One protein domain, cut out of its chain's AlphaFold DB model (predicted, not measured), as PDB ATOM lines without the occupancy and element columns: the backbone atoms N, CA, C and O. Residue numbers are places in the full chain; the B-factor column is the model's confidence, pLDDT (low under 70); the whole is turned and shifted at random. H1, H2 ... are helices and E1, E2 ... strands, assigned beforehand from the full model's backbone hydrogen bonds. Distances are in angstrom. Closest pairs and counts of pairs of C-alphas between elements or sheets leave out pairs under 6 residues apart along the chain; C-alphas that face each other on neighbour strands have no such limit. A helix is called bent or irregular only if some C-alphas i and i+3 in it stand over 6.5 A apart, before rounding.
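What this domain is: This is residues 251 to 320, 335 to 393 and 578 to 614 of the 614 residues of the protein "Winged helix-turn-helix transcriptional regulator" of Candidatus Woesearchaeota archaeon (UniProt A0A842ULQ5). One strongly twisted sheet of six strands forms a wall through the domain, with two groups of helices packed on it. The long helix H5 crosses slantwise over E2 and E3, with H2 on the same face beside it and H3 next to H5; toward the other edge H7 covers E6, and H6 packs near E5. H1 lies far out near one end of the domain, and H4 is set off from the sheet and from the other helices. The 166 printed residues hold seven named helices and six named strands, in the order H1 E1 H2 H3 E2 H4 H5 E3 E4 H6 E5 H7 E6; the sheet runs E1 E2 E3 E4 E6 E5 and is mixed, and the class is mixed, helices and strands. The whole is compact, with a radius of gyration of the C-alphas of 16.1 A and spans of 44 by 36 by 33 A.

Where its parts are: The longest strand, E2, is residues 303 to 310, 22.3 A from C-alpha 303 at (215.869, 147.137, 225.647) to C-alpha 310 at (215.727, 164.270, 211.392). The other strands are E1, residues 264 to 267; E3, residues 359 to 365, 19.2 A; E4, residues 380 to 384, 13.3 A; E6, residues 610 to 613; and E5, residues 593 to 595. The longest helix, H5, is residues 335 to 354, 30.3 A, and ends at C-alpha 354, (215.131, 161.280, 232.968). H3 is residues 283 to 298, 22.3 A. The shorter helices are H1, residues 251 to 257, from C-alpha 251 at (202.512, 148.166, 224.928); H2, residues 270 to 278; H4, residues 314 to 320; H6, residues 578 to 584; and H7, residues 597 to 604. H4, H5 and H7 are irregular, with C-alphas 317 and 320 7.6 A apart, 335 and 338 7.7 A, and 598 and 601 7.5 A; H2 is only just irregular, with C-alphas 273 and 276 7.0 A apart.

How they stand to each other: E1 and E2 are parallel, with N 305 and O 265 2.8 A apart, within hydrogen-bond range. E2 and E3 are parallel, with N 308 and O 362 at 2.8 A. E3 and E4 are parallel, with N 383 and O 363 at 2.8 A. E4 and E6 are antiparallel at 149 degrees, with N 382 and O 611 at 2.8 A. E6 and the edge strand E5 are parallel, with N 612 and O 593 at 2.8 A. E1, H2, H3, E2 and likewise E5, H7, E6 are strand-helix-strand units, two parallel neighbour strands with helices between, each with a right-handed crossover. H3, H5, H6 and H7 with the sheet make two layers, helices on one face of a sheet. H5 has a height over the sheet of 9.6 A and runs slantwise to the strands, at 40 degrees to E2 on the local plane. H5 touches H2 with residues 336 to 344 alone, the closest C-alphas being those of Asn 271 and Ala 340, 4.8 A. H3 and H5 only just touch, with 3 pairs of C-alphas within 8 A, the closest those of Arg 287 and Glu 346, 6.8 A. H7 is over E6 and along it, at 5 degrees on the local plane. H6 is on the sheet, its closest C-alphas to E5 being those of Ser 580 and Ile 593, 6.6 A. H1 and H4 are not on the sheet and touch no helix. Every O i to N i+4 pair is within hydrogen-bond range in H1, H3 and H6; in H2 3 of 5 are, in H5 15 of 16, in H7 2 of 4, and in H4 0 of 3, beside 2 of 4 O i to N i+3 pairs.

The domain as a whole: The two C-alphas farthest apart, those of Ser 282 and Val 579, are 46.8 A apart. Residues 321 to 334 are not printed, with 12.9 A between C-alphas 320 and 335; residues 394 to 577 are not printed, with 23.1 A between C-alphas 393 and 578. Of the links printed whole, E3 to E4 is long, with 14 residues. The mean pLDDT of the printed part is 91.3, and residue 320 is under 70.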
ATOM      1  N   LEU A 251     202.014 148.953 223.792       92.19
ATOM      2  CA  LEU A 251     202.512 148.166 224.928       92.19
ATOM      3  C   LEU A 251     201.970 146.724 224.926       92.19
ATOM      4  O   LEU A 251     202.722 145.778 225.172       92.19
ATOM      5  N   ASN A 252     200.695 146.531 224.579       88.75
ATOM      6  CA  ASN A 252     200.105 145.195 224.442       88.75
ATOM      7  C   ASN A 252     200.722 144.405 223.277       88.75
ATOM      8  O   ASN A 252     200.967 143.200 223.387       88.75
ATOM      9  N   THR A 253     201.027 145.092 222.177       88.38
ATOM     10  CA  THR A 253     201.712 144.503 221.021       88.38
ATOM     11  C   THR A 253     203.117 144.038 221.400       88.38
ATOM     12  O   THR A 253     203.489 142.909 221.086       88.38
ATOM     13  N   LEU A 254     203.874 144.855 222.141       90.50
ATOM     14  CA  LEU A 254     205.190 144.475 222.669       90.50
ATOM     15  C   LEU A 254     205.113 143.217 223.535       90.50
ATOM     16  O   LEU A 254     205.891 142.285 223.344       90.50
ATOM     17  N   LYS A 255     204.138 143.151 224.451       89.19
ATOM     18  CA  LYS A 255     203.919 141.963 225.288       89.19
ATOM     19  C   LYS A 255     203.635 140.720 224.441       89.19
ATOM     20  O   LYS A 255     204.182 139.660 224.725       89.19
ATOM     21  N   THR A 256     202.844 140.856 223.380       87.06
ATOM     22  CA  THR A 256     202.514 139.743 222.476       87.06
ATOM     23  C   THR A 256     203.751 139.238 221.725       87.06
ATOM     24  O   THR A 256     204.043 138.041 221.748       87.06
ATOM     25  N   ILE A 257     204.532 140.150 221.136       88.12
ATOM     26  CA  ILE A 257     205.749 139.817 220.375       88.12
ATOM     27  C   ILE A 257     206.881 139.301 221.272       88.12
ATOM     28  O   ILE A 257     207.704 138.511 220.822       88.12
ATOM     29  N   SER A 258     206.878 139.631 222.566       89.25
ATOM     30  CA  SER A 258     207.862 139.091 223.514       89.25
ATOM     31  C   SER A 258     207.819 137.574 223.699       89.25
ATOM     32  O   SER A 258     208.766 137.001 224.231       89.25
ATOM     33  N   SER A 259     206.752 136.913 223.237       85.12
ATOM     34  CA  SER A 259     206.705 135.451 223.186       85.12
ATOM     35  C   SER A 259     207.602 134.860 222.093       85.12
ATOM     36  O   SER A 259     208.080 133.743 222.263       85.12
ATOM     37  N   CYS A 260     207.869 135.610 221.015       84.00
ATOM     38  CA  CYS A 260     208.592 135.129 219.839       84.00
ATOM     39  C   CYS A 260     209.918 135.872 219.558       84.00
ATOM     40  O   CYS A 260     210.576 135.624 218.548       84.00
ATOM     41  N   SER A 261     210.318 136.798 220.430       89.06
ATOM     42  CA  SER A 261     211.545 137.588 220.299       89.06
ATOM     43  C   SER A 261     212.215 137.781 221.653       89.06
ATOM     44  O   SER A 261     211.555 137.961 222.679       89.06
ATOM     45  N   ASN A 262     213.541 137.839 221.640       90.00
ATOM     46  CA  ASN A 262     214.347 138.360 222.731       90.00
ATOM     47  C   ASN A 262     213.944 139.814 223.040       90.00
ATOM     48  O   ASN A 262     213.414 140.514 222.168       90.00
ATOM     49  N   PRO A 263     214.180 140.293 224.277       92.12
ATOM     50  CA  PRO A 263     213.671 141.569 224.780       92.12
ATOM     51  C   PRO A 263     214.434 142.791 224.227       92.12
ATOM     52  O   PRO A 263     214.840 143.665 224.990       92.12
ATOM     53  N   VAL A 264     214.653 142.854 222.913       96.06
ATOM     54  CA  VAL A 264     215.371 143.922 222.206       96.06
ATOM     55  C   VAL A 264     214.511 144.402 221.039       96.06
ATOM     56  O   VAL A 264     214.367 143.704 220.036       96.06
ATOM     57  N   TYR A 265     213.953 145.605 221.156       96.69
ATOM     58  CA  TYR A 265     212.980 146.132 220.198       96.69
ATOM     59  C   TYR A 265     213.394 147.483 219.642       96.69
ATOM     60  O   TYR A 265     213.958 148.306 220.361       96.69
ATOM     61  N   ALA A 266     213.051 147.746 218.385       97.38
ATOM     62  CA  ALA A 266     213.167 149.064 217.777       97.38
ATOM     63  C   ALA A 266     211.815 149.598 217.319       97.38
ATOM     64  O   ALA A 266     210.983 148.852 216.809       97.38
ATOM     65  N   PHE A 267     211.613 150.905 217.472       95.88
ATOM     66  CA  PHE A 267     210.438 151.620 216.981       95.88
ATOM     67  C   PHE A 267     210.879 152.493 215.826       95.88
ATOM     68  O   PHE A 267     211.556 153.504 216.027       95.88
ATOM     69  N   GLU A 268     210.550 152.052 214.619       93.31
ATOM     70  CA  GLU A 268     210.993 152.708 213.404       93.31
ATOM     71  C   GLU A 268     210.220 154.009 213.179       93.31
ATOM     72  O   GLU A 268     208.995 154.032 213.300       93.31
ATOM     73  N   SER A 269     210.937 155.088 212.838       93.38
ATOM     74  CA  SER A 269     210.346 156.364 212.408       93.38
ATOM     75  C   SER A 269     209.267 156.916 213.353       93.38
ATOM     76  O   SER A 269     208.257 157.484 212.930       93.38
ATOM     77  N   PHE A 270     209.503 156.752 214.659       96.06
ATOM     78  CA  PHE A 270     208.520 156.955 215.720       96.06
ATOM     79  C   PHE A 270     207.898 158.352 215.682       96.06
ATOM     80  O   PHE A 270     206.679 158.484 215.755       96.06
ATOM     81  N   ASN A 271     208.716 159.395 215.506       95.88
ATOM     82  CA  ASN A 271     208.252 160.782 215.489       95.88
ATOM     83  C   ASN A 271     207.267 161.077 214.355       95.88
ATOM     84  O   ASN A 271     206.254 161.721 214.602       95.88
ATOM     85  N   TYR A 272     207.532 160.597 213.141       92.88
ATOM     86  CA  TYR A 272     206.637 160.822 212.005       92.88
ATOM     87  C   TYR A 272     205.368 159.981 212.097       92.88
ATOM     88  O   TYR A 272     204.285 160.468 211.784       92.88
ATOM     89  N   PHE A 273     205.472 158.736 212.561       91.50
ATOM     90  CA  PHE A 273     204.335 157.818 212.558       91.50
ATOM     91  C   PHE A 273     203.322 158.064 213.676       91.50
ATOM     92  O   PHE A 273     202.148 157.754 213.484       91.50
ATOM     93  N   ILE A 274     203.715 158.686 214.792       92.50
ATOM     94  CA  ILE A 274     202.745 159.135 215.806       92.50
ATOM     95  C   ILE A 274     202.245 160.567 215.570       92.50
ATOM     96  O   ILE A 274     201.277 160.980 216.207       92.50
ATOM     97  N   ALA A 275     202.883 161.342 214.682       92.50
ATOM     98  CA  ALA A 275     202.550 162.751 214.469       92.50
ATOM     99  C   ALA A 275     201.081 163.006 214.064       92.50
ATOM    100  O   ALA A 275     200.503 163.954 214.600       92.50
ATOM    101  N   PRO A 276     200.430 162.170 213.225       88.31
ATOM    102  CA  PRO A 276     199.008 162.330 212.929       88.31
ATOM    103  C   PRO A 276     198.118 162.266 214.178       88.31
ATOM    104  O   PRO A 276     197.208 163.077 214.324       88.31
ATOM    105  N   LEU A 277     198.410 161.361 215.115       88.12
ATOM    106  CA  LEU A 277     197.677 161.249 216.380       88.12
ATOM    107  C   LEU A 277     198.012 162.398 217.332       88.12
ATOM    108  O   LEU A 277     197.120 162.973 217.948       88.12
ATOM    109  N   ALA A 278     199.292 162.758 217.419       91.50
ATOM    110  CA  ALA A 278     199.764 163.862 218.247       91.50
ATOM    111  C   ALA A 278     199.213 165.225 217.800       91.50
ATOM    112  O   ALA A 278     199.090 166.121 218.629       91.50
ATOM    113  N   SER A 279     198.859 165.378 216.518       90.56
ATOM    114  CA  SER A 279     198.280 166.613 215.967       90.56
ATOM    115  C   SER A 279     196.958 167.023 216.619       90.56
ATOM    116  O   SER A 279     196.609 168.199 216.597       90.56
ATOM    117  N   LYS A 280     196.249 166.060 217.220       88.38
ATOM    118  CA  LYS A 280     194.960 166.259 217.893       88.38
ATOM    119  C   LYS A 280     195.098 166.671 219.360       88.38
ATOM    120  O   LYS A 280     194.105 167.027 219.980       88.38
ATOM    121  N   SER A 281     196.301 166.572 219.923       89.00
ATOM    122  CA  SER A 281     196.565 166.850 221.334       89.00
ATOM    123  C   SER A 281     197.151 168.246 221.515       89.00
ATOM    124  O   SER A 281     197.936 168.726 220.694       89.00
ATOM    125  N   SER A 282     196.845 168.880 222.650       91.75
ATOM    126  CA  SER A 282     197.567 170.091 223.061       91.75
ATOM    127  C   SER A 282     199.046 169.778 223.326       91.75
ATOM    128  O   SER A 282     199.423 168.635 223.597       91.75
ATOM    129  N   VAL A 283     199.918 170.791 223.310       90.56
ATOM    130  CA  VAL A 283     201.354 170.605 223.610       90.56
ATOM    131  C   VAL A 283     201.564 170.011 225.010       90.56
ATOM    132  O   VAL A 283     202.420 169.142 225.198       90.56
ATOM    133  N   THR A 284     200.769 170.450 225.988       93.06
ATOM    134  CA  THR A 284     200.813 169.952 227.369       93.06
ATOM    135  C   THR A 284     200.411 168.482 227.441       93.06
ATOM    136  O   THR A 284     201.090 167.683 228.089       93.06
ATOM    137  N   GLU A 285     199.352 168.106 226.726       93.88
ATOM    138  CA  GLU A 285     198.874 166.728 226.664       93.88
ATOM    139  C   GLU A 285     199.864 165.811 225.929       93.88
ATOM    140  O   GLU A 285     200.187 164.733 226.425       93.88
ATOM    141  N   LEU A 286     200.429 166.258 224.800       94.31
ATOM    142  CA  LEU A 286     201.476 165.534 224.076       94.31
ATOM    143  C   LEU A 286     202.667 165.233 224.991       94.31
ATOM    144  O   LEU A 286     203.123 164.090 225.067       94.31
ATOM    145  N   ARG A 287     203.158 166.248 225.713       95.31
ATOM    146  CA  ARG A 287     204.279 166.097 226.650       95.31
ATOM    147  C   ARG A 287     203.947 165.105 227.762       95.31
ATOM    148  O   ARG A 287     204.788 164.264 228.084       95.31
ATOM    149  N   LYS A 288     202.745 165.192 228.338       95.81
ATOM    150  CA  LYS A 288     202.268 164.268 229.375       95.81
ATOM    151  C   LYS A 288     202.234 162.829 228.852       95.81
ATOM    152  O   LYS A 288     202.897 161.967 229.423       95.81
ATOM    153  N   ASN A 289     201.560 162.600 227.724       96.00
ATOM    154  CA  ASN A 289     201.405 161.278 227.117       96.00
ATOM    155  C   ASN A 289     202.760 160.656 226.738       96.00
ATOM    156  O   ASN A 289     203.000 159.484 227.022       96.00
ATOM    157  N   LEU A 290     203.675 161.434 226.139       97.19
ATOM    158  CA  LEU A 290     205.029 160.966 225.819       97.19
ATOM    159  C   LEU A 290     205.813 160.591 227.079       97.19
ATOM    160  O   LEU A 290     206.439 159.535 227.116       97.19
ATOM    161  N   LYS A 291     205.777 161.436 228.116       97.06
ATOM    162  CA  LYS A 291     206.478 161.173 229.377       97.06
ATOM    163  C   LYS A 291     205.988 159.875 230.016       97.06
ATOM    164  O   LYS A 291     206.809 159.030 230.360       97.06
ATOM    165  N   GLU A 292     204.677 159.708 230.157       96.62
ATOM    166  CA  GLU A 292     204.083 158.509 230.761       96.62
ATOM    167  C   GLU A 292     204.427 157.241 229.973       96.62
ATOM    168  O   GLU A 292     204.810 156.228 230.560       96.62
ATOM    169  N   PHE A 293     204.351 157.299 228.642       97.12
ATOM    170  CA  PHE A 293     204.697 156.175 227.779       97.12
ATOM    171  C   PHE A 293     206.176 155.782 227.884       97.12
ATOM    172  O   PHE A 293     206.485 154.606 228.070       97.12
ATOM    173  N   LEU A 294     207.093 156.753 227.819       97.25
ATOM    174  CA  LEU A 294     208.529 156.488 227.923       97.25
ATOM    175  C   LEU A 294     208.918 155.954 229.308       97.25
ATOM    176  O   LEU A 294     209.731 155.041 229.386       97.25
ATOM    177  N   ILE A 295     208.308 156.449 230.391       96.81
ATOM    178  CA  ILE A 295     208.540 155.907 231.742       96.81
ATOM    179  C   ILE A 295     208.089 154.444 231.827       96.81
ATOM    180  O   ILE A 295     208.833 153.607 232.339       96.81
ATOM    181  N   LYS A 296     206.910 154.104 231.285       96.38
ATOM    182  CA  LYS A 296     206.422 152.713 231.247       96.38
ATOM    183  C   LYS A 296     207.351 151.795 230.449       96.38
ATOM    184  O   LYS A 296     207.581 150.659 230.853       96.38
ATOM    185  N   LEU A 297     207.881 152.276 229.325       95.88
ATOM    186  CA  LEU A 297     208.842 151.523 228.520       95.88
ATOM    187  C   LEU A 297     210.169 151.318 229.249       95.88
ATOM    188  O   LEU A 297     210.686 150.202 229.254       95.88
ATOM    189  N   ASP A 298     210.711 152.363 229.872       95.81
ATOM    190  CA  ASP A 298     211.993 152.280 230.574       95.81
ATOM    191  C   ASP A 298     211.913 151.376 231.810       95.81
ATOM    192  O   ASP A 298     212.845 150.622 232.079       95.81
ATOM    193  N   GLY A 299     210.772 151.378 232.508       94.62
ATOM    194  CA  GLY A 299     210.491 150.477 233.629       94.62
ATOM    195  C   GLY A 299     210.232 149.017 233.234       94.62
ATOM    196  O   GLY A 299     210.021 148.178 234.108       94.62
ATOM    197  N   SER A 300     210.225 148.688 231.940       93.25
ATOM    198  CA  SER A 300     210.056 147.312 231.466       93.25
ATOM    199  C   SER A 300     211.381 146.537 231.447       93.25
ATOM    200  O   SER A 300     212.466 147.106 231.532       93.25
ATOM    201  N   LYS A 301     211.310 145.212 231.256       92.44
ATOM    202  CA  LYS A 301     212.494 144.354 231.050       92.44
ATOM    203  C   LYS A 301     213.125 144.481 229.653       92.44
ATOM    204  O   LYS A 301     214.042 143.731 229.325       92.44
ATOM    205  N   TYR A 302     212.583 145.343 228.794       94.50
ATOM    206  CA  TYR A 302     212.925 145.401 227.378       94.50
ATOM    207  C   TYR A 302     213.975 146.470 227.088       94.50
ATOM    208  O   TYR A 302     213.854 147.599 227.548       94.50
ATOM    209  N   LYS A 303     214.962 146.153 226.246       96.06
ATOM    210  CA  LYS A 303     215.869 147.137 225.647       96.06
ATOM    211  C   LYS A 303     215.191 147.749 224.424       96.06
ATOM    212  O   LYS A 303     214.912 147.044 223.456       96.06
ATOM    213  N   ILE A 304     214.929 149.049 224.463       96.38
ATOM    214  CA  ILE A 304     214.131 149.761 223.464       96.38
ATOM    215  C   ILE A 304     215.000 150.741 222.678       96.38
ATOM    216  O   ILE A 304     215.706 151.556 223.261       96.38
ATOM    217  N   PHE A 305     214.894 150.715 221.354       97.50
ATOM    218  CA  PHE A 305     215.569 151.625 220.433       97.50
ATOM    219  C   PHE A 305     214.538 152.489 219.705       97.50
ATOM    220  O   PHE A 305     213.816 152.017 218.829       97.50
ATOM    221  N   ILE A 306     214.448 153.769 220.054       97.12
ATOM    222  CA  ILE A 306     213.513 154.698 219.409       97.12
ATOM    223  C   ILE A 306     214.230 155.382 218.251       97.12
ATOM    224  O   ILE A 306     215.155 156.165 218.469       97.12
ATOM    225  N   ASN A 307     213.795 155.093 217.024       97.00
ATOM    226  CA  ASN A 307     214.346 155.701 215.819       97.00
ATOM    227  C   ASN A 307     213.570 156.983 215.496       97.00
ATOM    228  O   ASN A 307     212.354 156.952 215.296       97.00
ATOM    229  N   LEU A 308     214.281 158.106 215.432       96.38
ATOM    230  CA  LEU A 308     213.735 159.430 215.139       96.38
ATOM    231  C   LEU A 308     214.348 159.941 213.839       96.38
ATOM    232  O   LEU A 308     215.568 160.072 213.744       96.38
ATOM    233  N   ASN A 309     213.517 160.253 212.845       95.12
ATOM    234  CA  ASN A 309     214.004 160.860 211.607       95.12
ATOM    235  C   ASN A 309     214.171 162.367 211.786       95.12
ATOM    236  O   ASN A 309     213.239 163.055 212.210       95.12
ATOM    237  N   ILE A 310     215.349 162.862 211.425       94.06
ATOM    238  CA  ILE A 310     215.727 164.270 211.392       94.06
ATOM    239  C   ILE A 310     215.850 164.676 209.923       94.06
ATOM    240  O   ILE A 310     216.686 164.134 209.195       94.06
ATOM    241  N   GLY A 311     214.999 165.604 209.493       90.38
ATOM    242  CA  GLY A 311     214.897 166.009 208.092       90.38
ATOM    243  C   GLY A 311     213.892 165.187 207.281       90.38
ATOM    244  O   GLY A 311     212.989 164.548 207.835       90.38
ATOM    245  N   ASN A 312     214.033 165.237 205.959       87.62
ATOM    246  CA  ASN A 312     213.094 164.669 204.997       87.62
ATOM    247  C   ASN A 312     213.469 163.229 204.620       87.62
ATOM    248  O   ASN A 312     214.193 162.975 203.656       87.62
ATOM    249  N   ALA A 313     212.939 162.261 205.365       89.44
ATOM    250  CA  ALA A 313     213.170 160.853 205.067       89.44
ATOM    251  C   ALA A 313     212.621 160.446 203.690       89.44
ATOM    252  O   ALA A 313     211.444 160.651 203.394       89.44
ATOM    253  N   LYS A 314     213.478 159.837 202.856       86.38
ATOM    254  CA  LYS A 314     213.177 159.530 201.445       86.38
ATOM    255  C   LYS A 314     211.929 158.657 201.298       86.38
ATOM    256  O   LYS A 314     211.051 158.982 200.507       86.38
ATOM    257  N   PHE A 315     211.836 157.598 202.102       87.25
ATOM    258  CA  PHE A 315     210.741 156.629 202.033       87.25
ATOM    259  C   PHE A 315     209.381 157.182 202.499       87.25
ATOM    260  O   PHE A 315     208.358 156.563 202.221       87.25
ATOM    261  N   LEU A 316     209.336 158.335 203.191       85.94
ATOM    262  CA  LEU A 316     208.071 158.896 203.684       85.94
ATOM    263  C   LEU A 316     207.119 159.316 202.558       85.94
ATOM    264  O   LEU A 316     205.912 159.346 202.785       85.94
ATOM    265  N   LYS A 317     207.653 159.585 201.357       81.12
ATOM    266  CA  LYS A 317     206.874 159.905 200.148       81.12
ATOM    267  C   LYS A 317     206.032 158.725 199.665       81.12
ATOM    268  O   LYS A 317     204.998 158.900 199.038       81.12
ATOM    269  N   ASP A 318     206.458 157.513 199.990       76.81
ATOM    270  CA  ASP A 318     205.801 156.299 199.523       76.81
ATOM    271  C   ASP A 318     204.981 155.646 200.638       76.81
ATOM    272  O   ASP A 318     204.470 154.546 200.475       76.81
ATOM    273  N   VAL A 319     204.837 156.276 201.810       75.50
ATOM    274  CA  VAL A 319     204.176 155.611 202.945       75.50
ATOM    275  C   VAL A 319     202.740 155.235 202.611       75.50
ATOM    276  O   VAL A 319     202.331 154.104 202.858       75.50
ATOM    277  N   ASN A 320     201.995 156.139 201.983       68.12
ATOM    278  CA  ASN A 320     200.622 155.842 201.616       68.12
ATOM    279  C   ASN A 320     200.539 154.784 200.517       68.12
ATOM    280  O   ASN A 320     199.710 153.899 200.642       68.12
ATOM    281  N   LYS A 335     202.831 166.632 205.788       86.38
ATOM    282  CA  LYS A 335     202.019 167.690 206.416       86.38
ATOM    283  C   LYS A 335     202.165 167.733 207.943       86.38
ATOM    284  O   LYS A 335     201.931 168.764 208.565       86.38
ATOM    285  N   TYR A 336     202.604 166.632 208.557       89.81
ATOM    286  CA  TYR A 336     202.856 166.540 209.993       89.81
ATOM    287  C   TYR A 336     204.320 166.787 210.379       89.81
ATOM    288  O   TYR A 336     204.668 166.609 211.548       89.81
ATOM    289  N   LYS A 337     205.183 167.227 209.452       91.38
ATOM    290  CA  LYS A 337     206.614 167.466 209.703       91.38
ATOM    291  C   LYS A 337     206.860 168.347 210.931       91.38
ATOM    292  O   LYS A 337     207.593 167.948 211.832       91.38
ATOM    293  N   ASN A 338     206.168 169.482 211.034       92.88
ATOM    294  CA  ASN A 338     206.310 170.400 212.170       92.88
ATOM    295  C   ASN A 338     205.952 169.735 213.512       92.88
ATOM    296  O   ASN A 338     206.529 170.051 214.553       92.88
ATOM    297  N   ILE A 339     204.997 168.801 213.508       94.12
ATOM    298  CA  ILE A 339     204.604 168.049 214.705       94.12
ATOM    299  C   ILE A 339     205.639 166.961 215.011       94.12
ATOM    300  O   ILE A 339     206.028 166.812 216.167       94.12
ATOM    301  N   ALA A 340     206.149 166.257 213.996       94.94
ATOM    302  CA  ALA A 340     207.232 165.287 214.148       94.94
ATOM    303  C   ALA A 340     208.504 165.934 214.730       94.94
ATOM    304  O   ALA A 340     209.138 165.361 215.616       94.94
ATOM    305  N   GLU A 341     208.848 167.152 214.308       93.50
ATOM    306  CA  GLU A 341     209.957 167.929 214.875       93.50
ATOM    307  C   GLU A 341     209.709 168.314 216.341       93.50
ATOM    308  O   GLU A 341     210.613 168.197 217.176       93.50
ATOM    309  N   LYS A 342     208.479 168.720 216.691       95.00
ATOM    310  CA  LYS A 342     208.084 168.969 218.089       95.00
ATOM    311  C   LYS A 342     208.219 167.703 218.939       95.00
ATOM    312  O   LYS A 342     208.797 167.769 220.023       95.00
ATOM    313  N   ILE A 343     207.763 166.551 218.438       96.81
ATOM    314  CA  ILE A 343     207.907 165.249 219.108       96.81
ATOM    315  C   ILE A 343     209.384 164.929 219.349       96.81
ATOM    316  O   ILE A 343     209.757 164.602 220.473       96.81
ATOM    317  N   THR A 344     210.237 165.069 218.330       95.56
ATOM    318  CA  THR A 344     211.686 164.850 218.459       95.56
ATOM    319  C   THR A 344     212.284 165.714 219.566       95.56
ATOM    320  O   THR A 344     212.972 165.196 220.447       95.56
ATOM    321  N   LYS A 345     211.995 167.025 219.567       94.12
ATOM    322  CA  LYS A 345     212.499 167.957 220.586       94.12
ATOM    323  C   LYS A 345     212.044 167.557 221.991       94.12
ATOM    324  O   LYS A 345     212.854 167.567 222.915       94.12
ATOM    325  N   GLU A 346     210.779 167.182 222.165       95.75
ATOM    326  CA  GLU A 346     210.255 166.760 223.469       95.75
ATOM    327  C   GLU A 346     210.840 165.415 223.932       95.75
ATOM    328  O   GLU A 346     211.222 165.301 225.096       95.75
ATOM    329  N   ILE A 347     211.020 164.428 223.045       96.00
ATOM    330  CA  ILE A 347     211.681 163.154 223.389       96.00
ATOM    331  C   ILE A 347     213.132 163.391 223.819       96.00
ATOM    332  O   ILE A 347     213.561 162.843 224.832       96.00
ATOM    333  N   ILE A 348     213.880 164.238 223.102       94.38
ATOM    334  CA  ILE A 348     215.261 164.589 223.464       94.38
ATOM    335  C   ILE A 348     215.301 165.261 224.842       94.38
ATOM    336  O   ILE A 348     216.104 164.865 225.688       94.38
ATOM    337  N   LYS A 349     214.417 166.233 225.114       93.69
ATOM    338  CA  LYS A 349     214.311 166.870 226.441       93.69
ATOM    339  C   LYS A 349     214.017 165.845 227.540       93.69
ATOM    340  O   LYS A 349     214.651 165.877 228.593       93.69
ATOM    341  N   LEU A 350     213.078 164.929 227.299       94.44
ATOM    342  CA  LEU A 350     212.721 163.879 228.253       94.44
ATOM    343  C   LEU A 350     213.877 162.902 228.483       94.44
ATOM    344  O   LEU A 350     214.133 162.552 229.633       94.44
ATOM    345  N   ALA A 351     214.601 162.504 227.438       93.00
ATOM    346  CA  ALA A 351     215.762 161.628 227.559       93.00
ATOM    347  C   ALA A 351     216.886 162.284 228.378       93.00
ATOM    348  O   ALA A 351     217.423 161.644 229.280       93.00
ATOM    349  N   LYS A 352     217.172 163.573 228.136       91.25
ATOM    350  CA  LYS A 352     218.134 164.361 228.930       91.25
ATOM    351  C   LYS A 352     217.727 164.435 230.403       91.25
ATOM    352  O   LYS A 352     218.551 164.211 231.283       91.25
ATOM    353  N   LYS A 353     216.450 164.729 230.671       92.06
ATOM    354  CA  LYS A 353     215.932 164.914 232.033       92.06
ATOM    355  C   LYS A 353     215.883 163.615 232.841       92.06
ATOM    356  O   LYS A 353     216.208 163.635 234.020       92.06
ATOM    357  N   ASN A 354     215.433 162.515 232.236       90.25
ATOM    358  CA  ASN A 354     215.131 161.280 232.968       90.25
ATOM    359  C   ASN A 354     216.255 160.234 232.915       90.25
ATOM    360  O   ASN A 354     216.215 159.297 233.703       90.25
ATOM    361  N   LYS A 355     217.243 160.371 232.014       89.88
ATOM    362  CA  LYS A 355     218.377 159.434 231.867       89.88
ATOM    363  C   LYS A 355     217.939 157.962 231.779       89.88
ATOM    364  O   LYS A 355     218.386 157.116 232.552       89.88
ATOM    365  N   PHE A 356     217.054 157.669 230.827       92.31
ATOM    366  CA  PHE A 356     216.486 156.333 230.626       92.31
ATOM    367  C   PHE A 356     217.570 155.247 230.480       92.31
ATOM    368  O   PHE A 356     218.522 155.386 229.702       92.31
ATOM    369  N   LYS A 357     217.424 154.145 231.223       92.12
ATOM    370  CA  LYS A 357     218.408 153.049 231.252       92.12
ATOM    371  C   LYS A 357     218.222 152.096 230.074       92.12
ATOM    372  O   LYS A 357     219.195 151.756 229.389       92.12
ATOM    373  N   ASN A 358     216.976 151.713 229.835       94.56
ATOM    374  CA  ASN A 358     216.546 150.696 228.886       94.56
ATOM    375  C   ASN A 358     216.171 151.279 227.520       94.56
ATOM    376  O   ASN A 358     216.164 150.548 226.530       94.56
ATOM    377  N   ILE A 359     215.926 152.588 227.439       95.44
ATOM    378  CA  ILE A 359     215.675 153.290 226.176       95.44
ATOM    379  C   ILE A 359     216.977 153.858 225.606       95.44
ATOM    380  O   ILE A 359     217.749 154.526 226.295       95.44
ATOM    381  N   LYS A 360     217.203 153.625 224.313       95.50
ATOM    382  CA  LYS A 360     218.256 154.233 223.497       95.50
ATOM    383  C   LYS A 360     217.622 154.971 222.328       95.50
ATOM    384  O   LYS A 360     216.662 154.497 221.724       95.50
ATOM    385  N   LEU A 361     218.158 156.146 222.014       96.12
ATOM    386  CA  LEU A 361     217.708 156.936 220.871       96.12
ATOM    387  C   LEU A 361     218.612 156.665 219.670       96.12
ATOM    388  O   LEU A 361     219.835 156.638 219.819       96.12
ATOM    389  N   ILE A 362     218.002 156.504 218.498       96.44
ATOM    390  CA  ILE A 362     218.682 156.483 217.203       96.44
ATOM    391  C   ILE A 362     218.205 157.700 216.410       96.44
ATOM    392  O   ILE A 362     217.056 157.755 215.975       96.44
ATOM    393  N   LEU A 363     219.082 158.686 216.232       95.69
ATOM    394  CA  LEU A 363     218.799 159.889 215.452       95.69
ATOM    395  C   LEU A 363     219.238 159.667 214.002       95.69
ATOM    396  O   LEU A 363     220.432 159.573 213.722       95.69
ATOM    397  N   LYS A 364     218.275 159.560 213.085       95.50
ATOM    398  CA  LYS A 364     218.501 159.335 211.653       95.50
ATOM    399  C   LYS A 364     218.540 160.663 210.911       95.50
ATOM    400  O   LYS A 364     217.496 161.270 210.697       95.50
ATOM    401  N   PHE A 365     219.726 161.104 210.517       94.25
ATOM    402  CA  PHE A 365     219.926 162.326 209.748       94.25
ATOM    403  C   PHE A 365     219.779 162.039 208.255       94.25
ATOM    404  O   PHE A 365     220.559 161.279 207.677       94.25
ATOM    405  N   TRP A 366     218.754 162.638 207.654       92.00
ATOM    406  CA  TRP A 366     218.483 162.582 206.213       92.00
ATOM    407  C   TRP A 366     219.020 163.808 205.480       92.00
ATOM    408  O   TRP A 366     219.466 163.698 204.340       92.00
ATOM    409  N   ASP A 367     219.039 164.938 206.180       87.38
ATOM    410  CA  ASP A 367     219.558 166.217 205.713       87.38
ATOM    411  C   ASP A 367     220.795 166.608 206.548       87.38
ATOM    412  O   ASP A 367     221.472 165.748 207.118       87.38
ATOM    413  N   ASN A 368     221.103 167.903 206.614       81.44
ATOM    414  CA  ASN A 368     222.262 168.424 207.331       81.44
ATOM    415  C   ASN A 368     222.287 167.998 208.807       81.44
ATOM    416  O   ASN A 368     221.274 167.994 209.508       81.44
ATOM    417  N   TYR A 369     223.489 167.675 209.278       82.38
ATOM    418  CA  TYR A 369     223.749 167.378 210.678       82.38
ATOM    419  C   TYR A 369     223.527 168.608 211.562       82.38
ATOM    420  O   TYR A 369     224.109 169.665 211.322       82.38
ATOM    421  N   ASP A 370     222.756 168.428 212.633       83.06
ATOM    422  CA  ASP A 370     222.595 169.414 213.698       83.06
ATOM    423  C   ASP A 370     223.243 168.905 214.994       83.06
ATOM    424  O   ASP A 370     222.719 168.030 215.693       83.06
ATOM    425  N   ALA A 371     224.398 169.485 215.325       78.81
ATOM    426  CA  ALA A 371     225.156 169.130 216.519       78.81
ATOM    427  C   ALA A 371     224.432 169.437 217.830       78.81
ATOM    428  O   ALA A 371     224.683 168.771 218.840       78.81
ATOM    429  N   SER A 372     223.520 170.412 217.828       82.56
ATOM    430  CA  SER A 372     222.787 170.815 219.028       82.56
ATOM    431  C   SER A 372     221.885 169.693 219.558       82.56
ATOM    432  O   SER A 372     221.687 169.569 220.770       82.56
ATOM    433  N   LEU A 373     221.408 168.810 218.672       84.50
ATOM    434  CA  LEU A 373     220.540 167.688 219.031       84.50
ATOM    435  C   LEU A 373     221.280 166.583 219.791       84.50
ATOM    436  O   LEU A 373     220.665 165.868 220.580       84.50
ATOM    437  N   VAL A 374     222.591 166.447 219.572       84.31
ATOM    438  CA  VAL A 374     223.396 165.322 220.080       84.31
ATOM    439  C   VAL A 374     224.260 165.722 221.280       84.31
ATOM    440  O   VAL A 374     224.549 164.880 222.126       84.31
ATOM    441  N   LYS A 375     224.643 167.004 221.390       80.94
ATOM    442  CA  LYS A 375     225.637 167.516 222.355       80.94
ATOM    443  C   LYS A 375     225.424 167.023 223.796       80.94
ATOM    444  O   LYS A 375     226.352 166.494 224.414       80.94
ATOM    445  N   ASP A 376     224.196 167.112 224.302       81.50
ATOM    446  CA  ASP A 376     223.889 166.782 225.706       81.50
ATOM    447  C   ASP A 376     223.222 165.411 225.884       81.50
ATOM    448  O   ASP A 376     222.713 165.107 226.958       81.50
ATOM    449  N   LEU A 377     223.188 164.579 224.841       83.12
ATOM    450  CA  LEU A 377     222.709 163.204 224.959       83.12
ATOM    451  C   LEU A 377     223.870 162.274 225.313       83.12
ATOM    452  O   LEU A 377     224.981 162.423 224.809       83.12
ATOM    453  N   GLU A 378     223.620 161.319 226.200       81.94
ATOM    454  CA  GLU A 378     224.560 160.252 226.554       81.94
ATOM    455  C   GLU A 378     224.102 158.945 225.907       81.94
ATOM    456  O   GLU A 378     222.900 158.682 225.830       81.94
ATOM    457  N   ASN A 379     225.047 158.106 225.467       84.31
ATOM    458  CA  ASN A 379     224.757 156.787 224.891       84.31
ATOM    459  C   ASN A 379     223.715 156.821 223.752       84.31
ATOM    460  O   ASN A 379     222.839 155.954 223.659       84.31
ATOM    461  N   VAL A 380     223.807 157.843 222.899       92.31
ATOM    462  CA  VAL A 380     222.929 158.053 221.743       92.31
ATOM    463  C   VAL A 380     223.549 157.454 220.490       92.31
ATOM    464  O   VAL A 380     224.763 157.496 220.292       92.31
ATOM    465  N   PHE A 381     222.704 156.919 219.620       94.94
ATOM    466  CA  PHE A 381     223.103 156.468 218.302       94.94
ATOM    467  C   PHE A 381     222.739 157.528 217.271       94.94
ATOM    468  O   PHE A 381     221.666 158.133 217.324       94.94
ATOM    469  N   ILE A 382     223.628 157.728 216.312       94.75
ATOM    470  CA  ILE A 382     223.402 158.584 215.157       94.75
ATOM    471  C   ILE A 382     223.529 157.739 213.897       94.75
ATOM    472  O   ILE A 382     224.468 156.957 213.752       94.75
ATOM    473  N   ALA A 383     222.574 157.890 212.992       94.88
ATOM    474  CA  ALA A 383     222.599 157.255 211.692       94.88
ATOM    475  C   ALA A 383     222.648 158.331 210.609       94.88
ATOM    476  O   ALA A 383     221.808 159.228 210.590       94.88
ATOM    477  N   ASN A 384     223.629 158.243 209.720       94.19
ATOM    478  CA  ASN A 384     223.720 159.089 208.542       94.19
ATOM    479  C   ASN A 384     223.098 158.343 207.354       94.19
ATOM    480  O   ASN A 384     223.584 157.286 206.940       94.19
ATOM    481  N   MET A 385     221.995 158.889 206.841       93.81
ATOM    482  CA  MET A 385     221.194 158.313 205.754       93.81
ATOM    483  C   MET A 385     221.512 158.942 204.385       93.81
ATOM    484  O   MET A 385     220.884 158.601 203.382       93.81
ATOM    485  N   GLN A 386     222.485 159.857 204.325       91.31
ATOM    486  CA  GLN A 386     222.926 160.515 203.093       91.31
ATOM    487  C   GLN A 386     223.812 159.658 202.171       91.31
ATOM    488  O   GLN A 386     223.685 159.815 200.951       91.31
ATOM    489  N   PRO A 387     224.711 158.776 202.668       90.81
ATOM    490  CA  PRO A 387     225.589 158.009 201.796       90.81
ATOM    491  C   PRO A 387     224.807 157.217 200.751       90.81
ATOM    492  O   PRO A 387     223.817 156.577 201.076       90.81
ATOM    493  N   LYS A 388     225.287 157.178 199.501       89.06
ATOM    494  CA  LYS A 388     224.598 156.478 198.393       89.06
ATOM    495  C   LYS A 388     224.335 154.989 198.655       89.06
ATOM    496  O   LYS A 388     223.427 154.417 198.069       89.06
ATOM    497  N   TRP A 389     225.154 154.360 199.500       90.19
ATOM    498  CA  TRP A 389     224.996 152.956 199.879       90.19
ATOM    499  C   TRP A 389     223.903 152.746 200.947       90.19
ATOM    500  O   TRP A 389     223.460 151.620 201.140       90.19
ATOM    501  N   GLN A 390     223.457 153.814 201.623       88.19
ATOM    502  CA  GLN A 390     222.239 153.811 202.428       88.19
ATOM    503  C   GLN A 390     221.047 153.971 201.486       88.19
ATOM    504  O   GLN A 390     220.930 154.950 200.747       88.19
ATOM    505  N   THR A 391     220.180 152.971 201.493       88.56
ATOM    506  CA  THR A 391     219.046 152.862 200.575       88.56
ATOM    507  C   THR A 391     217.878 153.743 201.030       88.56
ATOM    508  O   THR A 391     218.048 154.678 201.814       88.56
ATOM    509  N   THR A 392     216.669 153.488 200.521       88.25
ATOM    510  CA  THR A 392     215.485 154.307 200.836       88.25
ATOM    511  C   THR A 392     215.127 154.311 202.321       88.25
ATOM    512  O   THR A 392     214.636 155.326 202.809       88.25
ATOM    513  N   ASN A 393     215.401 153.213 203.033       91.56
ATOM    514  CA  ASN A 393     215.328 153.099 204.485       91.56
ATOM    515  C   ASN A 393     216.241 151.975 205.000       91.56
ATOM    516  O   ASN A 393     216.508 150.996 204.300       91.56
ATOM    517  N   LYS A 578     237.811 157.177 210.098       92.00
ATOM    518  CA  LYS A 578     237.644 157.184 208.637       92.00
ATOM    519  C   LYS A 578     237.771 155.777 208.046       92.00
ATOM    520  O   LYS A 578     237.139 155.495 207.033       92.00
ATOM    521  N   VAL A 579     238.580 154.910 208.657       92.69
ATOM    522  CA  VAL A 579     238.746 153.514 208.231       92.69
ATOM    523  C   VAL A 579     237.486 152.721 208.572       92.69
ATOM    524  O   VAL A 579     236.901 152.135 207.664       92.69
ATOM    525  N   SER A 580     236.986 152.798 209.812       92.38
ATOM    526  CA  SER A 580     235.727 152.138 210.206       92.38
ATOM    527  C   SER A 580     234.557 152.565 209.305       92.38
ATOM    528  O   SER A 580     233.855 151.726 208.740       92.38
ATOM    529  N   ALA A 581     234.415 153.873 209.048       93.06
ATOM    530  CA  ALA A 581     233.376 154.413 208.166       93.06
ATOM    531  C   ALA A 581     233.453 153.880 206.726       93.06
ATOM    532  O   ALA A 581     232.424 153.613 206.106       93.06
ATOM    533  N   LYS A 582     234.660 153.675 206.181       93.50
ATOM    534  CA  LYS A 582     234.845 153.103 204.835       93.50
ATOM    535  C   LYS A 582     234.444 151.630 204.746       93.50
ATOM    536  O   LYS A 582     234.071 151.185 203.656       93.50
ATOM    537  N   LEU A 583     234.555 150.885 205.846       94.19
ATOM    538  CA  LEU A 583     234.269 149.449 205.891       94.19
ATOM    539  C   LEU A 583     232.790 149.143 206.142       94.19
ATOM    540  O   LEU A 583     232.295 148.127 205.662       94.19
ATOM    541  N   GLN A 584     232.068 150.046 206.806       93.69
ATOM    542  CA  GLN A 584     230.665 149.869 207.190       93.69
ATOM    543  C   GLN A 584     229.732 149.467 206.036       93.69
ATOM    544  O   GLN A 584     228.844 148.639 206.220       93.69
ATOM    545  N   LYS A 585     229.957 149.987 204.824       93.88
ATOM    546  CA  LYS A 585     229.153 149.648 203.635       93.88
ATOM    547  C   LYS A 585     229.239 148.178 203.203       93.88
ATOM    548  O   LYS A 585     228.425 147.736 202.402       93.88
ATOM    549  N   TYR A 586     230.239 147.435 203.685       95.50
ATOM    550  CA  TYR A 586     230.386 146.001 203.427       95.50
ATOM    551  C   TYR A 586     229.703 145.144 204.501       95.50
ATOM    552  O   TYR A 586     229.869 143.933 204.500       95.50
ATOM    553  N   LEU A 587     228.956 145.739 205.430       94.81
ATOM    554  CA  LEU A 587     228.264 145.029 206.508       94.81
ATOM    555  C   LEU A 587     226.768 145.348 206.418       94.81
ATOM    556  O   LEU A 587     226.238 146.093 207.249       94.81
ATOM    557  N   PRO A 588     226.073 144.853 205.373       93.69
ATOM    558  CA  PRO A 588     224.683 145.214 205.108       93.69
ATOM    559  C   PRO A 588     223.742 144.850 206.261       93.69
ATOM    560  O   PRO A 588     222.752 145.558 206.455       93.69
ATOM    561  N   GLY A 589     224.080 143.810 207.032       94.38
ATOM    562  CA  GLY A 589     223.333 143.346 208.195       94.38
ATOM    563  C   GLY A 589     223.654 144.060 209.502       94.38
ATOM    564  O   GLY A 589     222.938 143.859 210.483       94.38
ATOM    565  N   GLY A 590     224.676 144.927 209.524       93.38
ATOM    566  CA  GLY A 590     224.940 145.772 210.682       93.38
ATOM    567  C   GLY A 590     226.403 146.015 211.026       93.38
ATOM    568  O   GLY A 590     227.204 145.087 211.079       93.38
ATOM    569  N   HIS A 591     226.716 147.277 211.321       92.69
ATOM    570  CA  HIS A 591     227.957 147.734 211.949       92.69
ATOM    571  C   HIS A 591     227.692 149.065 212.650       92.69
ATOM    572  O   HIS A 591     226.924 149.881 212.134       92.69
ATOM    573  N   CYS A 592     228.317 149.305 213.796       93.31
ATOM    574  CA  CYS A 592     228.191 150.519 214.580       93.31
ATOM    575  C   CYS A 592     229.569 151.028 214.985       93.31
ATOM    576  O   CYS A 592     230.264 150.405 215.775       93.31
ATOM    577  N   ILE A 593     229.949 152.204 214.497       93.56
ATOM    578  CA  ILE A 593     231.191 152.861 214.911       93.56
ATOM    579  C   ILE A 593     231.026 153.379 216.337       93.56
ATOM    580  O   ILE A 593     230.097 154.137 216.605       93.56
ATOM    581  N   GLU A 594     231.933 153.041 217.249       91.81
ATOM    582  CA  GLU A 594     231.930 153.648 218.581       91.81
ATOM    583  C   GLU A 594     232.865 154.860 218.604       91.81
ATOM    584  O   GLU A 594     234.036 154.774 218.236       91.81
ATOM    585  N   THR A 595     232.363 156.020 219.032       90.62
ATOM    586  CA  THR A 595     233.190 157.225 219.148       90.62
ATOM    587  C   THR A 595     232.740 158.134 220.287       90.62
ATOM    588  O   THR A 595     231.695 157.921 220.895       90.62
ATOM    589  N   ASN A 596     233.550 159.143 220.596       89.56
ATOM    590  CA  ASN A 596     233.251 160.137 221.622       89.56
ATOM    591  C   ASN A 596     232.611 161.396 221.014       89.56
ATOM    592  O   ASN A 596     232.724 161.665 219.814       89.56
ATOM    593  N   LYS A 597     231.992 162.217 221.866       87.31
ATOM    594  CA  LYS A 597     231.355 163.481 221.453       87.31
ATOM    595  C   LYS A 597     232.280 164.445 220.699       87.31
ATOM    596  O   LYS A 597     231.826 165.154 219.803       87.31
ATOM    597  N   LYS A 598     233.580 164.461 221.021       87.50
ATOM    598  CA  LYS A 598     234.565 165.360 220.388       87.50
ATOM    599  C   LYS A 598     234.775 165.037 218.904       87.50
ATOM    600  O   LYS A 598     235.102 165.923 218.122       87.50
ATOM    601  N   ASN A 599     234.535 163.790 218.505       88.88
ATOM    602  CA  ASN A 599     234.771 163.308 217.148       88.88
ATOM    603  C   ASN A 599     233.544 163.381 216.227       88.88
ATOM    604  O   ASN A 599     233.663 163.011 215.061       88.88
ATOM    605  N   ILE A 600     232.380 163.855 216.695       87.81
ATOM    606  CA  ILE A 600     231.151 163.806 215.885       87.81
ATOM    607  C   ILE A 600     231.288 164.627 214.594       87.81
ATOM    608  O   ILE A 600     230.922 164.143 213.527       87.81
ATOM    609  N   LYS A 601     231.870 165.834 214.647       86.69
ATOM    610  CA  LYS A 601     232.074 166.661 213.440       86.69
ATOM    611  C   LYS A 601     232.914 165.919 212.391       86.69
ATOM    612  O   LYS A 601     232.488 165.775 211.251       86.69
ATOM    613  N   LYS A 602     234.040 165.342 212.822       89.00
ATOM    614  CA  LYS A 602     234.926 164.521 211.982       89.00
ATOM    615  C   LYS A 602     234.234 163.268 211.440       89.00
ATOM    616  O   LYS A 602     234.577 162.806 210.360       89.00
ATOM    617  N   LEU A 603     233.284 162.699 212.181       89.44
ATOM    618  CA  LEU A 603     232.491 161.558 211.731       89.44
ATOM    619  C   LEU A 603     231.546 161.948 210.580       89.44
ATOM    620  O   LEU A 603     231.482 161.209 209.603       89.44
ATOM    621  N   PHE A 604     230.883 163.109 210.636       87.75
ATOM    622  CA  PHE A 604     230.022 163.602 209.543       87.75
ATOM    623  C   PHE A 604     230.781 164.045 208.287       87.75
ATOM    624  O   PHE A 604     230.205 164.043 207.206       87.75
ATOM    625  N   GLU A 605     232.083 164.313 208.386       89.19
ATOM    626  CA  GLU A 605     232.970 164.448 207.215       89.19
ATOM    627  C   GLU A 605     233.220 163.101 206.497       89.19
ATOM    628  O   GLU A 605     233.931 163.038 205.493       89.19
ATOM    629  N   THR A 606     232.677 161.995 207.017       91.00
ATOM    630  CA  THR A 606     232.782 160.656 206.428       91.00
ATOM    631  C   THR A 606     231.427 160.131 205.959       91.00
ATOM    632  O   THR A 606     230.370 160.548 206.421       91.00
ATOM    633  N   ASN A 607     231.460 159.112 205.099       91.06
ATOM    634  CA  ASN A 607     230.269 158.395 204.635       91.06
ATOM    635  C   ASN A 607     229.861 157.244 205.577       91.06
ATOM    636  O   ASN A 607     229.549 156.145 205.102       91.06
ATOM    637  N   PHE A 608     229.920 157.470 206.893       93.88
ATOM    638  CA  PHE A 608     229.466 156.494 207.887       93.88
ATOM    639  C   PHE A 608     227.957 156.247 207.774       93.88
ATOM    640  O   PHE A 608     227.227 157.057 207.216       93.88
ATOM    641  N   GLY A 609     227.488 155.130 208.317       93.50
ATOM    642  CA  GLY A 609     226.080 154.753 208.336       93.50
ATOM    643  C   GLY A 609     225.443 154.843 209.713       93.50
ATOM    644  O   GLY A 609     224.440 155.523 209.868       93.50
ATOM    645  N   LEU A 610     226.020 154.175 210.710       94.88
ATOM    646  CA  LEU A 610     225.570 154.149 212.105       94.88
ATOM    647  C   LEU A 610     226.775 154.294 213.039       94.88
ATOM    648  O   LEU A 610     227.782 153.599 212.873       94.88
ATOM    649  N   ALA A 611     226.644 155.150 214.044       94.38
ATOM    650  CA  ALA A 611     227.619 155.305 215.109       94.38
ATOM    651  C   ALA A 611     226.938 155.451 216.470       94.38
ATOM    652  O   ALA A 611     225.834 155.983 216.577       94.38
ATOM    653  N   LYS A 612     227.625 155.006 217.513       93.69
ATOM    654  CA  LYS A 612     227.259 155.184 218.912       93.69
ATOM    655  C   LYS A 612     228.183 156.218 219.530       93.69
ATOM    656  O   LYS A 612     229.407 156.067 219.505       93.69
ATOM    657  N   ILE A 613     227.578 157.249 220.099       91.25
ATOM    658  CA  ILE A 613     228.275 158.333 220.776       91.25
ATOM    659  C   ILE A 613     228.317 158.017 222.270       91.25
ATOM    660  O   ILE A 613     227.271 157.924 222.921       91.25
ATOM    661  N   LYS A 614     229.535 157.826 222.782       85.25
ATOM    662  CA  LYS A 614     229.829 157.671 224.209       85.25
ATOM    663  C   LYS A 614     229.999 159.030 224.880       85.25
ATOM    664  O   LYS A 614     230.674 159.912 224.287       85.25
TER     665      LYS A 614